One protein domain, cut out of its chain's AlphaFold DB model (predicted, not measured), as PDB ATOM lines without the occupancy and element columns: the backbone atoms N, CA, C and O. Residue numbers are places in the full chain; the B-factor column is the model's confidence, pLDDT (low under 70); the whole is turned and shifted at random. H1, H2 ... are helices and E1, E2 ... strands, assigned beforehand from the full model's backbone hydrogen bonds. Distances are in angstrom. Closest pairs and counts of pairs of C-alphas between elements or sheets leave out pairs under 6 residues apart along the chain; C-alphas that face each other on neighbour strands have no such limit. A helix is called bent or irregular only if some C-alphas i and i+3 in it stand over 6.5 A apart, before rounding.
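AT A GLANCE: This is residues 89 to 221 of the 230 residues of an uncharacterized protein of Verrucomicrobium sp. GAS474 (UniProt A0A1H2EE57). A twisted sheet of three strands, E1, E2 and E3, makes one layer; H1 and the bent helix H4 make a looser second layer, with H1 and the first arm of H4 side by side. The short strands E4 and E5 lie beyond the E3 edge, and H2 and H3 lie beyond one end of the sheet. The printed part has 133 residues with four named helices and five named strands, in the order H1 E1 E2 E3 E4 H2 H3 H4 E5, a mixed class; both sheets, E1 - E2 - E3 and E4 - E5, are antiparallel. It is compact, with a radius of gyration of the C-alphas of 14.8 A and spans of 44 by 33 by 26 A.

HOW THE PARTS SIT: Look first at E1, residues 124 to 131, E2, residues 134 to 142, and E3, residues 148 to 155: they form a meander, each strand the antiparallel neighbour of the one before. In the hairpin E1 and E2, N 127 and O 138 are within hydrogen-bond range at 2.9 A; in the hairpin E2 and E3, N 149 and O 141 are at 2.7 A. The sheet is twisted, with C-alphas up to 4.1 A off its best plane. H1, residues 89 to 105, is on the sheet and over E1, at a height over the sheet of 9.7 A from a local plane fitted to just 6 C-alphas; it runs along the strands, at 6 degrees to E1 on the local plane. H4, residues 186 to 207, was assigned as one helix by its hydrogen bonds but is bent, C-alphas 196 and 199 being 6.6 A apart; its arms H4a, to residue 196, and H4b, from residue 199, stand at a shallow tilt of 27 degrees. H1 and H4a touch, closest at the C-alphas of Leu 92 and Tyr 187, 5.4 A, at a shallow tilt of 21 degrees, the same way. H4a only grazes the sheet with residues 190 to 194, and H4b with residues 201 to 205, on it only just, with 5 pairs of C-alphas within 10 A. After E3 and a tight link of 4 residues, find E4, residues 160 to 162: the closest C-alphas of E3 and E4 are those of Ser 151 and Ala 162, 5.4 A apart. E4 and E5, residues 218 to 220, are antiparallel neighbours with no N and O within hydrogen-bond range; C-alphas 161 and 219 face each other at 5.5 A. H3, residues 175 to 181, is close to H4a but not clearly touching, with the C-alphas of Val 180 and Gly 186 5.9 A apart; H2, residues 169 to 172, and H3 meet only through their link. Every O i to N i+4 pair is within hydrogen-bond range in H4a and H4b, against 11 of 13 in H1 and 1 of 3 in H3, where 3 of 4 O i to N i+3 pairs are; H2 is too short for an i+4 pair.

IN THESE COORDINATES: Find C-alpha 89 at (-21.004, -19.541, 21.854); from there H1 runs 21.8 A, with a kink of 37 degrees near residue 96. E1 measures 22.6 A, E2 26.0 A, E3 21.7 A, H4a 15.5 A and H4b 11.9 A, ending at C-alpha 207, (-3.966, 10.927, 21.747). H2 is irregular, C-alphas 169 and 172 being 7.5 A apart; H1 and H3 are only just irregular, with C-alphas 98 and 101 6.7 A and C-alphas 176 and 179 6.6 A apart. E5 ends at C-alpha 220, (-12.422, 5.425, 37.140).

THE WHOLE: The two C-alphas farthest apart, those of Gly 133 and Arg 176, are 46.0 A apart. The printed part has no cut. The link H1 to E1, 18 residues, is long; in it, residues 110 to 111 pair antiparallel with residues 127 to 128 of E1. Mean pLDDT of the printed part is 74.3; look for values under 70 at residues 143 to 184 and 214 to 221.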
ATOM      1  N   LYS A  89     -22.295 -19.829  21.227       76.94
ATOM      2  CA  LYS A  89     -21.004 -19.541  21.854       76.94
ATOM      3  C   LYS A  89     -19.828 -20.116  21.061       76.94
ATOM      4  O   LYS A  89     -18.865 -19.400  20.819       76.94
ATOM      5  N   GLN A  90     -19.901 -21.381  20.639       84.00
ATOM      6  CA  GLN A  90     -18.853 -22.016  19.829       84.00
ATOM      7  C   GLN A  90     -18.691 -21.335  18.467       84.00
ATOM      8  O   GLN A  90     -17.569 -21.142  18.013       84.00
ATOM      9  N   LYS A  91     -19.796 -20.922  17.833       84.62
ATOM     10  CA  LYS A  91     -19.754 -20.181  16.563       84.62
ATOM     11  C   LYS A  91     -19.077 -18.822  16.719       84.62
ATOM     12  O   LYS A  91     -18.218 -18.481  15.917       84.62
ATOM     13  N   LEU A  92     -19.420 -18.075  17.769       81.00
ATOM     14  CA  LEU A  92     -18.770 -16.801  18.074       81.00
ATOM     15  C   LEU A  92     -17.283 -16.980  18.402       81.00
ATOM     16  O   LEU A  92     -16.457 -16.239  17.883       81.00
ATOM     17  N   LEU A  93     -16.936 -17.976  19.223       84.81
ATOM     18  CA  LEU A  93     -15.547 -18.290  19.557       84.81
ATOM     19  C   LEU A  93     -14.731 -18.608  18.299       84.81
ATOM     20  O   LEU A  93     -13.619 -18.107  18.165       84.81
ATOM     21  N   LYS A  94     -15.308 -19.380  17.370       89.75
ATOM     22  CA  LYS A  94     -14.686 -19.686  16.082       89.75
ATOM     23  C   LYS A  94     -14.430 -18.421  15.260       89.75
ATOM     24  O   LYS A  94     -13.348 -18.279  14.711       89.75
ATOM     25  N   GLU A  95     -15.384 -17.492  15.197       89.94
ATOM     26  CA  GLU A  95     -15.196 -16.214  14.487       89.94
ATOM     27  C   GLU A  95     -14.141 -15.316  15.145       89.94
ATOM     28  O   GLU A  95     -13.370 -14.665  14.442       89.94
ATOM     29  N   ILE A  96     -14.078 -15.291  16.480       88.50
ATOM     30  CA  ILE A  96     -13.026 -14.577  17.221       88.50
ATOM     31  C   ILE A  96     -11.659 -15.161  16.855       88.50
ATOM     32  O   ILE A  96     -10.795 -14.420  16.405       88.50
ATOM     33  N   GLN A  97     -11.496 -16.481  16.954       91.38
ATOM     34  CA  GLN A  97     -10.241 -17.166  16.625       91.38
ATOM     35  C   GLN A  97      -9.834 -16.986  15.160       91.38
ATOM     36  O   GLN A  97      -8.659 -16.824  14.860       91.38
ATOM     37  N   LEU A  98     -10.803 -17.010  14.244       94.31
ATOM     38  CA  LEU A  98     -10.531 -16.931  12.813       94.31
ATOM     39  C   LEU A  98     -10.148 -15.519  12.357       94.31
ATOM     40  O   LEU A  98      -9.414 -15.377  11.385       94.31
ATOM     41  N   ARG A  99     -10.693 -14.475  12.995       93.06
ATOM     42  CA  ARG A  99     -10.613 -13.101  12.468       93.06
ATOM     43  C   ARG A  99     -10.034 -12.115  13.468       93.06
ATOM     44  O   ARG A  99      -9.094 -11.396  13.143       93.06
ATOM     45  N   LEU A 100     -10.558 -12.118  14.691       90.56
ATOM     46  CA  LEU A 100     -10.164 -11.149  15.707       90.56
ATOM     47  C   LEU A 100      -8.784 -11.448  16.295       90.56
ATOM     48  O   LEU A 100      -7.999 -10.519  16.454       90.56
ATOM     49  N   ASP A 101      -8.485 -12.717  16.586       93.06
ATOM     50  CA  ASP A 101      -7.196 -13.123  17.157       93.06
ATOM     51  C   ASP A 101      -6.036 -12.728  16.208       93.06
ATOM     52  O   ASP A 101      -5.150 -12.002  16.661       93.06
ATOM     53  N   PRO A 102      -6.060 -13.038  14.890       96.62
ATOM     54  CA  PRO A 102      -5.038 -12.559  13.950       96.62
ATOM     55  C   PRO A 102      -4.975 -11.031  13.824       96.62
ATOM     56  O   PRO A 102      -3.891 -10.454  13.752       96.62
ATOM     57  N   PHE A 103      -6.132 -10.359  13.807       94.88
ATOM     58  CA  PHE A 103      -6.204  -8.900  13.701       94.88
ATOM     59  C   PHE A 103      -5.547  -8.189  14.896       94.88
ATOM     60  O   PHE A 103      -4.897  -7.155  14.719       94.88
ATOM     61  N   LEU A 104      -5.735  -8.724  16.105       93.44
ATOM     62  CA  LEU A 104      -5.131  -8.211  17.334       93.44
ATOM     63  C   LEU A 104      -3.651  -8.602  17.434       93.44
ATOM     64  O   LEU A 104      -2.829  -7.749  17.771       93.44
ATOM     65  N   ALA A 105      -3.294  -9.831  17.053       95.31
ATOM     66  CA  ALA A 105      -1.904 -10.290  16.995       95.31
ATOM     67  C   ALA A 105      -1.039  -9.407  16.088       95.31
ATOM     68  O   ALA A 105       0.050  -9.001  16.486       95.31
ATOM     69  N   ALA A 106      -1.564  -8.991  14.929       96.00
ATOM     70  CA  ALA A 106      -0.895  -8.044  14.033       96.00
ATOM     71  C   ALA A 106      -0.612  -6.663  14.667       96.00
ATOM     72  O   ALA A 106       0.121  -5.862  14.094       96.00
ATOM     73  N   ARG A 107      -1.193  -6.365  15.836       94.00
ATOM     74  CA  ARG A 107      -0.989  -5.128  16.610       94.00
ATOM     75  C   ARG A 107      -0.229  -5.350  17.917       94.00
ATOM     76  O   ARG A 107      -0.258  -4.479  18.786       94.00
ATOM     77  N   GLY A 108       0.404  -6.514  18.068       95.25
ATOM     78  CA  GLY A 108       1.188  -6.889  19.245       95.25
ATOM     79  C   GLY A 108       0.368  -7.444  20.411       95.25
ATOM     80  O   GLY A 108       0.926  -7.689  21.475       95.25
ATOM     81  N   PHE A 109      -0.940  -7.653  20.243       94.38
ATOM     82  CA  PHE A 109      -1.765  -8.261  21.285       94.38
ATOM     83  C   PHE A 109      -1.720  -9.787  21.212       94.38
ATOM     84  O   PHE A 109      -2.084 -10.374  20.197       94.38
ATOM     85  N   HIS A 110      -1.388 -10.444  22.316       95.00
ATOM     86  CA  HIS A 110      -1.521 -11.888  22.479       95.00
ATOM     87  C   HIS A 110      -2.681 -12.211  23.422       95.00
ATOM     88  O   HIS A 110      -3.027 -11.446  24.321       95.00
ATOM     89  N   ARG A 111      -3.348 -13.339  23.190       93.81
ATOM     90  CA  ARG A 111      -4.528 -13.744  23.957       93.81
ATOM     91  C   ARG A 111      -4.113 -14.521  25.204       93.81
ATOM     92  O   ARG A 111      -3.454 -15.543  25.071       93.81
ATOM     93  N   LEU A 112      -4.601 -14.113  26.378       93.69
ATOM     94  CA  LEU A 112      -4.398 -14.874  27.614       93.69
ATOM     95  C   LEU A 112      -5.290 -16.117  27.635       93.69
ATOM     96  O   LEU A 112      -6.500 -16.049  27.345       93.69
ATOM     97  N   THR A 113      -4.716 -17.254  28.018       90.44
ATOM     98  CA  THR A 113      -5.426 -18.538  28.101       90.44
ATOM     99  C   THR A 113      -5.162 -19.242  29.432       90.44
ATOM    100  O   THR A 113      -4.245 -18.892  30.160       90.44
ATOM    101  N   GLY A 114      -6.023 -20.200  29.793       88.31
ATOM    102  CA  GLY A 114      -5.828 -21.000  31.006       88.31
ATOM    103  C   GLY A 114      -5.749 -20.169  32.291       88.31
ATOM    104  O   GLY A 114      -6.667 -19.399  32.590       88.31
ATOM    105  N   GLU A 115      -4.667 -20.376  33.038       87.06
ATOM    106  CA  GLU A 115      -4.418 -19.811  34.371       87.06
ATOM    107  C   GLU A 115      -4.003 -18.337  34.353       87.06
ATOM    108  O   GLU A 115      -4.197 -17.641  35.343       87.06
ATOM    109  N   GLU A 116      -3.538 -17.819  33.215       86.31
ATOM    110  CA  GLU A 116      -3.144 -16.410  33.057       86.31
ATOM    111  C   GLU A 116      -4.344 -15.451  33.116       86.31
ATOM    112  O   GLU A 116      -4.198 -14.232  33.210       86.31
ATOM    113  N   ARG A 117      -5.565 -15.983  32.993       87.25
ATOM    114  CA  ARG A 117      -6.777 -15.169  32.915       87.25
ATOM    115  C   ARG A 117      -7.122 -14.615  34.303       87.25
ATOM    116  O   ARG A 117      -7.340 -15.402  35.220       87.25
ATOM    117  N   PRO A 118      -7.345 -13.293  34.436       85.06
ATOM    118  CA  PRO A 118      -7.765 -12.693  35.706       85.06
ATOM    119  C   PRO A 118      -9.128 -13.189  36.210       85.06
ATOM    120  O   PRO A 118      -9.445 -13.061  37.387       85.06
ATOM    121  N   ASP A 119      -9.973 -13.694  35.308       85.25
ATOM    122  CA  ASP A 119     -11.312 -14.197  35.605       85.25
ATOM    123  C   ASP A 119     -11.537 -15.508  34.837       85.25
ATOM    124  O   ASP A 119     -11.208 -15.622  33.650       85.25
ATOM    125  N   ARG A 120     -12.147 -16.497  35.501       82.50
ATOM    126  CA  ARG A 120     -12.536 -17.782  34.900       82.50
ATOM    127  C   ARG A 120     -13.798 -17.678  34.040       82.50
ATOM    128  O   ARG A 120     -14.203 -18.666  33.424       82.50
ATOM    129  N   ASN A 121     -14.429 -16.505  33.964       82.38
ATOM    130  CA  ASN A 121     -15.623 -16.280  33.170       82.38
ATOM    131  C   ASN A 121     -15.348 -16.564  31.681       82.38
ATOM    132  O   ASN A 121     -14.609 -15.835  31.013       82.38
ATOM    133  N   PRO A 122     -15.998 -17.584  31.099       75.81
ATOM    134  CA  PRO A 122     -15.722 -17.999  29.731       75.81
ATOM    135  C   PRO A 122     -16.274 -17.026  28.681       75.81
ATOM    136  O   PRO A 122     -16.095 -17.265  27.488       75.81
ATOM    137  N   LEU A 123     -16.984 -15.978  29.103       76.12
ATOM    138  CA  LEU A 123     -17.485 -14.910  28.245       76.12
ATOM    139  C   LEU A 123     -16.543 -13.698  28.182       76.12
ATOM    140  O   LEU A 123     -16.812 -12.770  27.418       76.12
ATOM    141  N   LEU A 124     -15.477 -13.689  28.985       84.12
ATOM    142  CA  LEU A 124     -14.456 -12.648  28.996       84.12
ATOM    143  C   LEU A 124     -13.232 -13.114  28.223       84.12
ATOM    144  O   LEU A 124     -12.659 -14.148  28.532       84.12
ATOM    145  N   TYR A 125     -12.801 -12.351  27.235       87.81
ATOM    146  CA  TYR A 125     -11.570 -12.584  26.496       87.81
ATOM    147  C   TYR A 125     -10.585 -11.493  26.873       87.81
ATOM    148  O   TYR A 125     -10.952 -10.321  26.924       87.81
ATOM    149  N   TYR A 126      -9.357 -11.901  27.151       90.50
ATOM    150  CA  TYR A 126      -8.290 -11.020  27.585       90.50
ATOM    151  C   TYR A 126      -7.185 -11.083  26.550       90.50
ATOM    152  O   TYR A 126      -6.774 -12.175  26.155       90.50
ATOM    153  N   PHE A 127      -6.741  -9.917  26.112       92.38
ATOM    154  CA  PHE A 127      -5.590  -9.772  25.245       92.38
ATOM    155  C   PHE A 127      -4.630  -8.801  25.908       92.38
ATOM    156  O   PHE A 127      -5.064  -7.764  26.410       92.38
ATOM    157  N   VAL A 128      -3.354  -9.150  25.917       92.94
ATOM    158  CA  VAL A 128      -2.290  -8.344  26.501       92.94
ATOM    159  C   VAL A 128      -1.340  -7.913  25.401       92.94
ATOM    160  O   VAL A 128      -1.052  -8.679  24.486       92.94
ATOM    161  N   ARG A 129      -0.881  -6.671  25.479       93.06
ATOM    162  CA  ARG A 129       0.248  -6.161  24.709       93.06
ATOM    163  C   ARG A 129       1.244  -5.544  25.678       93.06
ATOM    164  O   ARG A 129       0.838  -4.871  26.622       93.06
ATOM    165  N   GLU A 130       2.521  -5.777  25.422       91.38
ATOM    166  CA  GLU A 130       3.615  -5.079  26.087       91.38
ATOM    167  C   GLU A 130       4.239  -4.109  25.083       91.38
ATOM    168  O   GLU A 130       4.573  -4.506  23.966       91.38
ATOM    169  N   ASP A 131       4.342  -2.835  25.453       87.19
ATOM    170  CA  ASP A 131       4.896  -1.780  24.603       87.19
ATOM    171  C   ASP A 131       5.732  -0.821  25.463       87.19
ATOM    172  O   ASP A 131       5.198  -0.072  26.279       87.19
ATOM    173  N   GLY A 132       7.063  -0.893  25.352       84.56
ATOM    174  CA  GLY A 132       7.975   0.035  26.037       84.56
ATOM    175  C   GLY A 132       7.873   0.060  27.572       84.56
ATOM    176  O   GLY A 132       8.017   1.121  28.172       84.56
ATOM    177  N   GLY A 133       7.597  -1.079  28.220       82.00
ATOM    178  CA  GLY A 133       7.425  -1.170  29.681       82.00
ATOM    179  C   GLY A 133       6.005  -0.868  30.178       82.00
ATOM    180  O   GLY A 133       5.750  -0.900  31.382       82.00
ATOM    181  N   ARG A 134       5.066  -0.611  29.263       81.38
ATOM    182  CA  ARG A 134       3.634  -0.499  29.534       81.38
ATOM    183  C   ARG A 134       2.929  -1.813  29.211       81.38
ATOM    184  O   ARG A 134       3.196  -2.412  28.170       81.38
ATOM    185  N   THR A 135       1.996  -2.223  30.068       84.50
ATOM    186  CA  THR A 135       1.141  -3.392  29.826       84.50
ATOM    187  C   THR A 135      -0.295  -2.964  29.550       84.50
ATOM    188  O   THR A 135      -0.961  -2.314  30.364       84.50
ATOM    189  N   ASP A 136      -0.805  -3.394  28.405       85.44
ATOM    190  CA  ASP A 136      -2.117  -3.016  27.914       85.44
ATOM    191  C   ASP A 136      -3.057  -4.210  27.951       85.44
ATOM    192  O   ASP A 136      -2.857  -5.184  27.226       85.44
ATOM    193  N   LEU A 137      -4.115  -4.137  28.764       86.25
ATOM    194  CA  LEU A 137      -5.079  -5.224  28.904       86.25
ATOM    195  C   LEU A 137      -6.385  -4.908  28.167       86.25
ATOM    196  O   LEU A 137      -7.297  -4.228  28.643       86.25
ATOM    197  N   LEU A 138      -6.555  -5.498  26.998       86.19
ATOM    198  CA  LEU A 138      -7.819  -5.468  26.288       86.19
ATOM    199  C   LEU A 138      -8.766  -6.550  26.832       86.19
ATOM    200  O   LEU A 138      -8.484  -7.743  26.736       86.19
ATOM    201  N   ARG A 139      -9.940  -6.148  27.341       86.38
ATOM    202  CA  ARG A 139     -10.978  -7.069  27.829       86.38
ATOM    203  C   ARG A 139     -12.242  -7.019  26.965       86.38
ATOM    204  O   ARG A 139     -13.003  -6.050  26.979       86.38
ATOM    205  N   LEU A 140     -12.541  -8.110  26.270       83.75
ATOM    206  CA  LEU A 140     -13.793  -8.281  25.531       83.75
ATOM    207  C   LEU A 140     -14.768  -9.107  26.357       83.75
ATOM    208  O   LEU A 140     -14.520 -10.277  26.616       83.75
ATOM    209  N   GLN A 141     -15.899  -8.529  26.739       83.00
ATOM    210  CA  GLN A 141     -16.983  -9.271  27.365       83.00
ATOM    211  C   GLN A 141     -18.084  -9.533  26.351       83.00
ATOM    212  O   GLN A 141     -18.550  -8.624  25.678       83.00
ATOM    213  N   PHE A 142     -18.578 -10.759  26.283       75.00
ATOM    214  CA  PHE A 142     -19.829 -11.051  25.593       75.00
ATOM    215  C   PHE A 142     -20.904 -11.344  26.637       75.00
ATOM    216  O   PHE A 142     -20.633 -11.952  27.667       75.00
ATOM    217  N   ASP A 143     -22.132 -10.882  26.438       69.19
ATOM    218  CA  ASP A 143     -23.235 -11.357  27.267       69.19
ATOM    219  C   ASP A 143     -23.672 -12.767  26.826       69.19
ATOM    220  O   ASP A 143     -23.321 -13.251  25.745       69.19
ATOM    221  N   LYS A 144     -24.473 -13.436  27.664       62.03
ATOM    222  CA  LYS A 144     -25.030 -14.767  27.358       62.03
ATOM    223  C   LYS A 144     -25.872 -14.817  26.072       62.03
ATOM    224  O   LYS A 144     -26.150 -15.901  25.571       62.03
ATOM    225  N   TYR A 145     -26.277 -13.660  25.552       60.12
ATOM    226  CA  TYR A 145     -27.081 -13.500  24.345       60.12
ATOM    227  C   TYR A 145     -26.254 -13.010  23.141       60.12
ATOM    228  O   TYR A 145     -26.828 -12.679  22.104       60.12
ATOM    229  N   GLY A 146     -24.920 -12.970  23.245       55.47
ATOM    230  CA  GLY A 146     -24.015 -12.577  22.163       55.47
ATOM    231  C   GLY A 146     -23.848 -11.067  21.957       55.47
ATOM    232  O   GLY A 146     -23.296 -10.656  20.936       55.47
ATOM    233  N   ARG A 147     -24.288 -10.214  22.889       61.56
ATOM    234  CA  ARG A 147     -23.972  -8.779  22.867       61.56
ATOM    235  C   ARG A 147     -22.537  -8.578  23.328       61.56
ATOM    236  O   ARG A 147     -22.206  -8.852  24.479       61.56
ATOM    237  N   ALA A 148     -21.699  -8.068  22.437       59.62
ATOM    238  CA  ALA A 148     -20.348  -7.664  22.789       59.62
ATOM    239  C   ALA A 148     -20.395  -6.374  23.621       59.62
ATOM    240  O   ALA A 148     -20.830  -5.324  23.149       59.62
ATOM    241  N   LYS A 149     -19.946  -6.461  24.868       65.31
ATOM    242  CA  LYS A 149     -19.506  -5.337  25.686       65.31
ATOM    243  C   LYS A 149     -17.987  -5.282  25.609       65.31
ATOM    244  O   LYS A 149     -17.275  -6.108  26.169       65.31
ATOM    245  N   PHE A 150     -17.488  -4.301  24.882       63.75
ATOM    246  CA  PHE A 150     -16.064  -4.035  24.819       63.75
ATOM    247  C   PHE A 150     -15.646  -3.216  26.044       63.75
ATOM    248  O   PHE A 150     -16.387  -2.324  26.457       63.75
ATOM    249  N   SER A 151     -14.500  -3.533  26.643       65.44
ATOM    250  CA  SER A 151     -13.858  -2.684  27.645       65.44
ATOM    251  C   SER A 151     -12.344  -2.823  27.530       65.44
ATOM    252  O   SER A 151     -11.787  -3.847  27.911       65.44
ATOM    253  N   ILE A 152     -11.645  -1.809  27.041       63.00
ATOM    254  CA  ILE A 152     -10.185  -1.777  27.214       63.00
ATOM    255  C   ILE A 152      -9.917  -1.392  28.655       63.00
ATOM    256  O   ILE A 152     -10.618  -0.524  29.159       63.00
ATOM    257  N   ARG A 153      -8.963  -2.046  29.311       65.06
ATOM    258  CA  ARG A 153      -8.416  -1.635  30.599       65.06
ATOM    259  C   ARG A 153      -6.925  -1.432  30.411       65.06
ATOM    260  O   ARG A 153      -6.166  -2.377  30.275       65.06
ATOM    261  N   LEU A 154      -6.505  -0.186  30.413       58.25
ATOM    262  CA  LEU A 154      -5.089   0.107  30.509       58.25
ATOM    263  C   LEU A 154      -4.610  -0.107  31.930       58.25
ATOM    264  O   LEU A 154      -5.354   0.171  32.870       58.25
ATOM    265  N   GLN A 155      -3.400  -0.631  32.066       60.75
ATOM    266  CA  GLN A 155      -2.728  -0.719  33.346       60.75
ATOM    267  C   GLN A 155      -1.332  -0.124  33.191       60.75
ATOM    268  O   GLN A 155      -0.320  -0.806  33.139       60.75
ATOM    269  N   GLU A 156      -1.305   1.201  33.113       57.97
ATOM    270  CA  GLU A 156      -0.093   1.992  33.286       57.97
ATOM    271  C   GLU A 156      -0.143   2.545  34.716       57.97
ATOM    272  O   GLU A 156      -0.799   3.552  35.004       57.97
ATOM    273  N   GLY A 157       0.398   1.777  35.665       65.56
ATOM    274  CA  GLY A 157       0.202   2.033  37.094       65.56
ATOM    275  C   GLY A 157      -1.251   1.806  37.541       65.56
ATOM    276  O   GLY A 157      -1.763   0.691  37.470       65.56
ATOM    277  N   THR A 158      -1.922   2.854  38.036       55.03
ATOM    278  CA  THR A 158      -3.282   2.786  38.620       55.03
ATOM    279  C   THR A 158      -4.403   3.291  37.705       55.03
ATOM    280  O   THR A 158      -5.571   3.278  38.102       55.03
ATOM    281  N   ARG A 159      -4.091   3.762  36.491       55.66
ATOM    282  CA  ARG A 159      -5.075   4.412  35.611       55.66
ATOM    283  C   ARG A 159      -5.867   3.390  34.811       55.66
ATOM    284  O   ARG A 159      -5.301   2.701  33.978       55.66
ATOM    285  N   GLN A 160      -7.186   3.368  35.001       62.78
ATOM    286  CA  GLN A 160      -8.107   2.530  34.239       62.78
ATOM    287  C   GLN A 160      -9.057   3.405  33.414       62.78
ATOM    288  O   GLN A 160      -9.903   4.112  33.959       62.78
ATOM    289  N   ALA A 161      -8.956   3.323  32.089       60.56
ATOM    290  CA  ALA A 161     -10.014   3.785  31.195       60.56
ATOM    291  C   ALA A 161     -10.985   2.625  30.947       60.56
ATOM    292  O   ALA A 161     -10.550   1.481  30.889       60.56
ATOM    293  N   ALA A 162     -12.281   2.900  30.804       60.44
ATOM    294  CA  ALA A 162     -13.257   1.929  30.317       60.44
ATOM    295  C   ALA A 162     -13.998   2.528  29.120       60.44
ATOM    296  O   ALA A 162     -14.852   3.399  29.275       60.44
ATOM    297  N   LEU A 163     -13.670   2.055  27.918       59.28
ATOM    298  CA  LEU A 163     -14.365   2.457  26.698       59.28
ATOM    299  C   LEU A 163     -15.592   1.575  26.504       59.28
ATOM    300  O   LEU A 163     -15.469   0.407  26.141       59.28
ATOM    301  N   VAL A 164     -16.773   2.139  26.757       59.16
ATOM    302  CA  VAL A 164     -18.051   1.478  26.485       59.16
ATOM    303  C   VAL A 164     -18.611   2.062  25.189       59.16
ATOM    304  O   VAL A 164     -18.881   3.264  25.151       59.16
ATOM    305  N   PRO A 165     -18.825   1.264  24.124       54.16
ATOM    306  CA  PRO A 165     -19.464   1.775  22.918       54.16
ATOM    307  C   PRO A 165     -20.822   2.405  23.271       54.16
ATOM    308  O   PRO A 165     -21.627   1.809  23.992       54.16
ATOM    309  N   SER A 166     -21.057   3.634  22.798       51.28
ATOM    310  CA  SER A 166     -22.218   4.474  23.144       51.28
ATOM    311  C   SER A 166     -23.551   3.720  23.086       51.28
ATOM    312  O   SER A 166     -23.789   3.012  22.106       51.28
ATOM    313  N   ARG A 167     -24.467   3.969  24.047       50.50
ATOM    314  CA  ARG A 167     -25.871   3.477  24.065       50.50
ATOM    315  C   ARG A 167     -26.645   3.739  22.760       50.50
ATOM    316  O   ARG A 167     -27.622   3.047  22.507       50.50
ATOM    317  N   TYR A 168     -26.204   4.672  21.912       46.19
ATOM    318  CA  TYR A 168     -26.846   5.003  20.629       46.19
ATOM    319  C   TYR A 168     -26.182   4.369  19.399       46.19
ATOM    320  O   TYR A 168     -26.816   4.268  18.351       46.19
ATOM    321  N   SER A 169     -24.983   3.793  19.535       47.28
ATOM    322  CA  SER A 169     -24.445   2.859  18.527       47.28
ATOM    323  C   SER A 169     -25.261   1.544  18.450       47.28
ATOM    324  O   SER A 169     -25.079   0.729  17.544       47.28
ATOM    325  N   PHE A 170     -26.241   1.375  19.356       49.44
ATOM    326  CA  PHE A 170     -27.153   0.233  19.516       49.44
ATOM    327  C   PHE A 170     -28.339   0.194  18.537       49.44
ATOM    328  O   PHE A 170     -29.274  -0.585  18.748       49.44
ATOM    329  N   GLY A 171     -28.315   0.918  17.411       48.03
ATOM    330  CA  GLY A 171     -29.295   0.708  16.326       48.03
ATOM    331  C   GLY A 171     -29.388  -0.761  15.856       48.03
ATOM    332  O   GLY A 171     -30.348  -1.160  15.196       48.03
ATOM    333  N   TRP A 172     -28.409  -1.591  16.235       43.03
ATOM    334  CA  TRP A 172     -28.347  -3.030  15.994       43.03
ATOM    335  C   TRP A 172     -28.875  -3.941  17.111       43.03
ATOM    336  O   TRP A 172     -29.080  -5.124  16.863       43.03
ATOM    337  N   PHE A 173     -29.148  -3.417  18.303       48.06
ATOM    338  CA  PHE A 173     -29.584  -4.201  19.468       48.06
ATOM    339  C   PHE A 173     -31.008  -3.863  19.920       48.06
ATOM    340  O   PHE A 173     -31.436  -4.269  21.002       48.06
ATOM    341  N   ARG A 174     -31.771  -3.149  19.080       51.66
ATOM    342  CA  ARG A 174     -33.228  -3.097  19.225       51.66
ATOM    343  C   ARG A 174     -33.779  -4.530  19.178       51.66
ATOM    344  O   ARG A 174     -33.284  -5.322  18.374       51.66
ATOM    345  N   PRO A 175     -34.817  -4.865  19.960       51.47
ATOM    346  CA  PRO A 175     -35.353  -6.227  20.065       51.47
ATOM    347  C   PRO A 175     -35.655  -6.893  18.709       51.47
ATOM    348  O   PRO A 175     -35.424  -8.086  18.549       51.47
ATOM    349  N   ARG A 176     -36.036  -6.119  17.680       52.47
ATOM    350  CA  ARG A 176     -36.241  -6.619  16.306       52.47
ATOM    351  C   ARG A 176     -34.982  -7.160  15.608       52.47
ATOM    352  O   ARG A 176     -35.108  -8.025  14.750       52.47
ATOM    353  N   LYS A 177     -33.776  -6.700  15.959       49.72
ATOM    354  CA  LYS A 177     -32.513  -7.184  15.371       49.72
ATOM    355  C   LYS A 177     -31.871  -8.342  16.149       49.72
ATOM    356  O   LYS A 177     -30.882  -8.889  15.667       49.72
ATOM    357  N   LEU A 178     -32.449  -8.787  17.278       49.38
ATOM    358  CA  LEU A 178     -31.991 -10.014  17.954       49.38
ATOM    359  C   LEU A 178     -32.047 -11.224  17.008       49.38
ATOM    360  O   LEU A 178     -31.101 -12.001  16.970       49.38
ATOM    361  N   PHE A 179     -33.078 -11.333  16.165       50.59
ATOM    362  CA  PHE A 179     -33.189 -12.416  15.178       50.59
ATOM    363  C   PHE A 179     -32.064 -12.408  14.127       50.59
ATOM    364  O   PHE A 179     -31.684 -13.462  13.627       50.59
ATOM    365  N   VAL A 180     -31.477 -11.242  13.833       51.00
ATOM    366  CA  VAL A 180     -30.355 -11.103  12.884       51.00
ATOM    367  C   VAL A 180     -29.030 -11.552  13.517       51.00
ATOM    368  O   VAL A 180     -28.173 -12.098  12.825       51.00
ATOM    369  N   LEU A 181     -28.878 -11.389  14.836       52.88
ATOM    370  CA  LEU A 181     -27.712 -11.849  15.605       52.88
ATOM    371  C   LEU A 181     -27.691 -13.372  15.818       52.88
ATOM    372  O   LEU A 181     -26.611 -13.952  15.881       52.88
ATOM    373  N   PHE A 182     -28.856 -14.022  15.872       55.22
ATOM    374  CA  PHE A 182     -28.960 -15.488  15.965       55.22
ATOM    375  C   PHE A 182     -28.870 -16.207  14.610       55.22
ATOM    376  O   PHE A 182     -28.816 -17.437  14.562       55.22
ATOM    377  N   GLY A 183     -28.825 -15.460  13.503       58.81
ATOM    378  CA  GLY A 183     -28.537 -16.009  12.183       58.81
ATOM    379  C   GLY A 183     -27.041 -16.304  11.995       58.81
ATOM    380  O   GLY A 183     -26.196 -15.661  12.618       58.81
ATOM    381  N   PRO A 184     -26.664 -17.211  11.075       59.62
ATOM    382  CA  PRO A 184     -25.260 -17.541  10.783       59.62
ATOM    383  C   PRO A 184     -24.412 -16.329  10.350       59.62
ATOM    384  O   PRO A 184     -23.190 -16.372  10.425       59.62
ATOM    385  N   ARG A 185     -25.050 -15.225   9.938       72.81
ATOM    386  CA  ARG A 185     -24.393 -13.973   9.536       72.81
ATOM    387  C   ARG A 185     -24.140 -12.994  10.694       72.81
ATOM    388  O   ARG A 185     -23.430 -12.010  10.493       72.81
ATOM    389  N   GLY A 186     -24.692 -13.251  11.882       76.25
ATOM    390  CA  GLY A 186     -24.606 -12.360  13.041       76.25
ATOM    391  C   GLY A 186     -23.201 -12.281  13.641       76.25
ATOM    392  O   GLY A 186     -22.666 -11.187  13.808       76.25
ATOM    393  N   TYR A 187     -22.563 -13.427  13.900       79.56
ATOM    394  CA  TYR A 187     -21.247 -13.477  14.558       79.56
ATOM    395  C   TYR A 187     -20.120 -12.804  13.752       79.56
ATOM    396  O   TYR A 187     -19.430 -11.956  14.323       79.56
ATOM    397  N   PRO A 188     -19.977 -13.041  12.428       85.12
ATOM    398  CA  PRO A 188     -18.974 -12.337  11.628       85.12
ATOM    399  C   PRO A 188     -19.187 -10.817  11.594       85.12
ATOM    400  O   PRO A 188     -18.240 -10.051  11.421       85.12
ATOM    401  N   ALA A 189     -20.436 -10.350  11.711       82.00
ATOM    402  CA  ALA A 189     -20.746  -8.923  11.761       82.00
ATOM    403  C   ALA A 189     -20.323  -8.290  13.093       82.00
ATOM    404  O   ALA A 189     -19.811  -7.171  13.086       82.00
ATOM    405  N   VAL A 190     -20.483  -9.010  14.210       78.44
ATOM    406  CA  VAL A 190     -20.001  -8.574  15.529       78.44
ATOM    407  C   VAL A 190     -18.483  -8.421  15.512       78.44
ATOM    408  O   VAL A 190     -17.987  -7.356  15.872       78.44
ATOM    409  N   VAL A 191     -17.752  -9.428  15.023       84.38
ATOM    410  CA  VAL A 191     -16.282  -9.380  14.963       84.38
ATOM    411  C   VAL A 191     -15.791  -8.244  14.063       84.38
ATOM    412  O   VAL A 191     -15.017  -7.409  14.522       84.38
ATOM    413  N   ARG A 192     -16.345  -8.095  12.850       86.62
ATOM    414  CA  ARG A 192     -16.022  -6.955  11.966       86.62
ATOM    415  C   ARG A 192     -16.289  -5.597  12.600       86.62
ATOM    416  O   ARG A 192     -15.628  -4.616  12.277       86.62
ATOM    417  N   ARG A 193     -17.303  -5.493  13.460       79.44
ATOM    418  CA  ARG A 193     -17.580  -4.237  14.156       79.44
ATOM    419  C   ARG A 193     -16.517  -3.952  15.209       79.44
ATOM    420  O   ARG A 193     -16.117  -2.800  15.313       79.44
ATOM    421  N   ILE A 194     -16.059  -4.967  15.941       83.00
ATOM    422  CA  ILE A 194     -14.945  -4.826  16.887       83.00
ATOM    423  C   ILE A 194     -13.689  -4.377  16.135       83.00
ATOM    424  O   ILE A 194     -13.104  -3.373  16.520       83.00
ATOM    425  N   GLU A 195     -13.351  -5.026  15.017       88.19
ATOM    426  CA  GLU A 195     -12.219  -4.638  14.156       88.19
ATOM    427  C   GLU A 195     -12.304  -3.169  13.710       88.19
ATOM    428  O   GLU A 195     -11.301  -2.469  13.709       88.19
ATOM    429  N   ARG A 196     -13.504  -2.674  13.370       85.81
ATOM    430  CA  ARG A 196     -13.715  -1.270  12.969       85.81
ATOM    431  C   ARG A 196     -13.632  -0.275  14.122       85.81
ATOM    432  O   ARG A 196     -13.224   0.854  13.896       85.81
ATOM    433  N   LEU A 197     -14.068  -0.664  15.318       80.88
ATOM    434  CA  LEU A 197     -14.016   0.199  16.502       80.88
ATOM    435  C   LEU A 197     -12.617   0.228  17.121       80.88
ATOM    436  O   LEU A 197     -12.275   1.185  17.805       80.88
ATOM    437  N   PHE A 198     -11.811  -0.806  16.885       85.19
ATOM    438  CA  PHE A 198     -10.497  -0.941  17.496       85.19
ATOM    439  C   PHE A 198      -9.542   0.227  17.179       85.19
ATOM    440  O   PHE A 198      -8.968   0.752  18.130       85.19
ATOM    441  N   PRO A 199      -9.415   0.712  15.925       86.94
ATOM    442  CA  PRO A 199      -8.602   1.891  15.621       86.94
ATOM    443  C   PRO A 199      -9.055   3.157  16.348       86.94
ATOM    444  O   PRO A 199      -8.209   3.914  16.805       86.94
ATOM    445  N   GLU A 200     -10.366   3.380  16.505       83.12
ATOM    446  CA  GLU A 200     -10.866   4.516  17.294       83.12
ATOM    447  C   GLU A 200     -10.429   4.379  18.754       83.12
ATOM    448  O   GLU A 200     -10.019   5.358  19.369       83.12
ATOM    449  N   CYS A 201     -10.465   3.162  19.308       77.62
ATOM    450  CA  CYS A 201     -10.002   2.913  20.669       77.62
ATOM    451  C   CYS A 201      -8.491   3.117  20.825       77.62
ATOM    452  O   CYS A 201      -8.064   3.635  21.852       77.62
ATOM    453  N   GLU A 202      -7.687   2.719  19.833       80.19
ATOM    454  CA  GLU A 202      -6.242   2.982  19.826       80.19
ATOM    455  C   GLU A 202      -5.927   4.472  19.666       80.19
ATOM    456  O   GLU A 202      -5.041   4.969  20.354       80.19
ATOM    457  N   ALA A 203      -6.650   5.196  18.807       81.62
ATOM    458  CA  ALA A 203      -6.481   6.638  18.626       81.62
ATOM    459  C   ALA A 203      -6.841   7.401  19.906       81.62
ATOM    460  O   ALA A 203      -6.034   8.185  20.409       81.62
ATOM    461  N   PHE A 204      -7.996   7.079  20.496       75.44
ATOM    462  CA  PHE A 204      -8.403   7.614  21.792       75.44
ATOM    463  C   PHE A 204      -7.348   7.355  22.864       75.44
ATOM    464  O   PHE A 204      -7.062   8.195  23.705       75.44
ATOM    465  N   TRP A 205      -6.750   6.175  22.844       74.25
ATOM    466  CA  TRP A 205      -5.735   5.818  23.812       74.25
ATOM    467  C   TRP A 205      -4.412   6.567  23.591       74.25
ATOM    468  O   TRP A 205      -3.849   7.087  24.553       74.25
ATOM    469  N   ARG A 206      -3.916   6.661  22.355       77.88
ATOM    470  CA  ARG A 206      -2.643   7.339  22.064       77.88
ATOM    471  C   ARG A 206      -2.721   8.854  22.232       77.88
ATOM    472  O   ARG A 206      -1.760   9.443  22.711       77.88
ATOM    473  N   GLY A 207      -3.834   9.468  21.833       76.88
ATOM    474  CA  GLY A 207      -3.966  10.927  21.747       76.88
ATOM    475  C   GLY A 207      -5.096  11.538  22.573       76.88
ATOM    476  O   GLY A 207      -5.192  12.756  22.648       76.88
ATOM    477  N   GLY A 208      -5.956  10.732  23.201       74.44
ATOM    478  CA  GLY A 208      -7.187  11.220  23.837       74.44
ATOM    479  C   GLY A 208      -8.330  11.502  22.852       74.44
ATOM    480  O   GLY A 208      -9.384  11.973  23.277       74.44
ATOM    481  N   ASP A 209      -8.150  11.208  21.561       79.50
ATOM    482  CA  ASP A 209      -9.105  11.542  20.501       79.50
ATOM    483  C   ASP A 209     -10.396  10.721  20.575       79.50
ATOM    484  O   ASP A 209     -10.430   9.513  20.319       79.50
ATOM    485  N   GLU A 210     -11.503  11.385  20.897       71.19
ATOM    486  CA  GLU A 210     -12.826  10.765  20.922       71.19
ATOM    487  C   GLU A 210     -13.356  10.583  19.494       71.19
ATOM    488  O   GLU A 210     -13.926  11.491  18.889       71.19
ATOM    489  N   GLY A 211     -13.176   9.377  18.948       71.56
ATOM    490  CA  GLY A 211     -13.813   8.972  17.697       71.56
ATOM    491  C   GLY A 211     -15.348   9.049  17.770       71.56
ATOM    492  O   GLY A 211     -15.930   9.019  18.855       71.56
ATOM    493  N   PRO A 212     -16.053   9.078  16.625       76.62
ATOM    494  CA  PRO A 212     -17.507   9.274  16.570       76.62
ATOM    495  C   PRO A 212     -18.316   8.204  17.322       76.62
ATOM    496  O   PRO A 212     -19.487   8.422  17.657       76.62
ATOM    497  N   HIS A 213     -17.730   7.030  17.581       74.25
ATOM    498  CA  HIS A 213     -18.381   5.944  18.311       74.25
ATOM    499  C   HIS A 213     -17.943   5.826  19.772       74.25
ATOM    500  O   HIS A 213     -18.581   5.086  20.538       74.25
ATOM    501  N   LEU A 214     -16.895   6.548  20.156       66.62
ATOM    502  CA  LEU A 214     -16.409   6.641  21.519       66.62
ATOM    503  C   LEU A 214     -17.034   7.872  22.172       66.62
ATOM    504  O   LEU A 214     -17.192   8.924  21.570       66.62
ATOM    505  N   ARG A 215     -17.471   7.725  23.416       63.09
ATOM    506  CA  ARG A 215     -17.818   8.861  24.269       63.09
ATOM    507  C   ARG A 215     -16.962   8.741  25.510       63.09
ATOM    508  O   ARG A 215     -16.774   7.604  25.951       63.09
ATOM    509  N   ARG A 216     -16.476   9.883  26.014       59.47
ATOM    510  CA  ARG A 216     -15.614  10.041  27.195       59.47
ATOM    511  C   ARG A 216     -15.543   8.805  28.087       59.47
ATOM    512  O   ARG A 216     -16.584   8.381  28.606       59.47
ATOM    513  N   PRO A 217     -14.343   8.252  28.325       54.69
ATOM    514  CA  PRO A 217     -14.204   7.201  29.309       54.69
ATOM    515  C   PRO A 217     -14.702   7.726  30.653       54.69
ATOM    516  O   PRO A 217     -14.445   8.872  31.032       54.69
ATOM    517  N   LEU A 218     -15.367   6.855  31.410       51.78
ATOM    518  CA  LEU A 218     -15.316   7.010  32.853       51.78
ATOM    519  C   LEU A 218     -13.836   6.848  33.212       51.78
ATOM    520  O   LEU A 218     -13.303   5.738  33.128       51.78
ATOM    521  N   VAL A 219     -13.160   7.948  33.542       55.59
ATOM    522  CA  VAL A 219     -11.918   7.869  34.305       55.59
ATOM    523  C   VAL A 219     -12.352   7.319  35.652       55.59
ATOM    524  O   VAL A 219     -12.948   8.029  36.463       55.59
ATOM    525  N   LEU A 220     -12.184   6.012  35.837       50.53
ATOM    526  CA  LEU A 220     -12.422   5.425  37.140       50.53
ATOM    527  C   LEU A 220     -11.319   5.965  38.056       50.53
ATOM    528  O   LEU A 220     -10.158   6.009  37.629       50.53
ATOM    529  N   PRO A 221     -11.653   6.410  39.280       50.22
ATOM    530  CA  PRO A 221     -10.631   6.754  40.255       50.22
ATOM    531  C   PRO A 221      -9.663   5.569  40.381       50.22
ATOM    532  O   PRO A 221     -10.089   4.421  40.190       50.22
TER     533      PRO A 221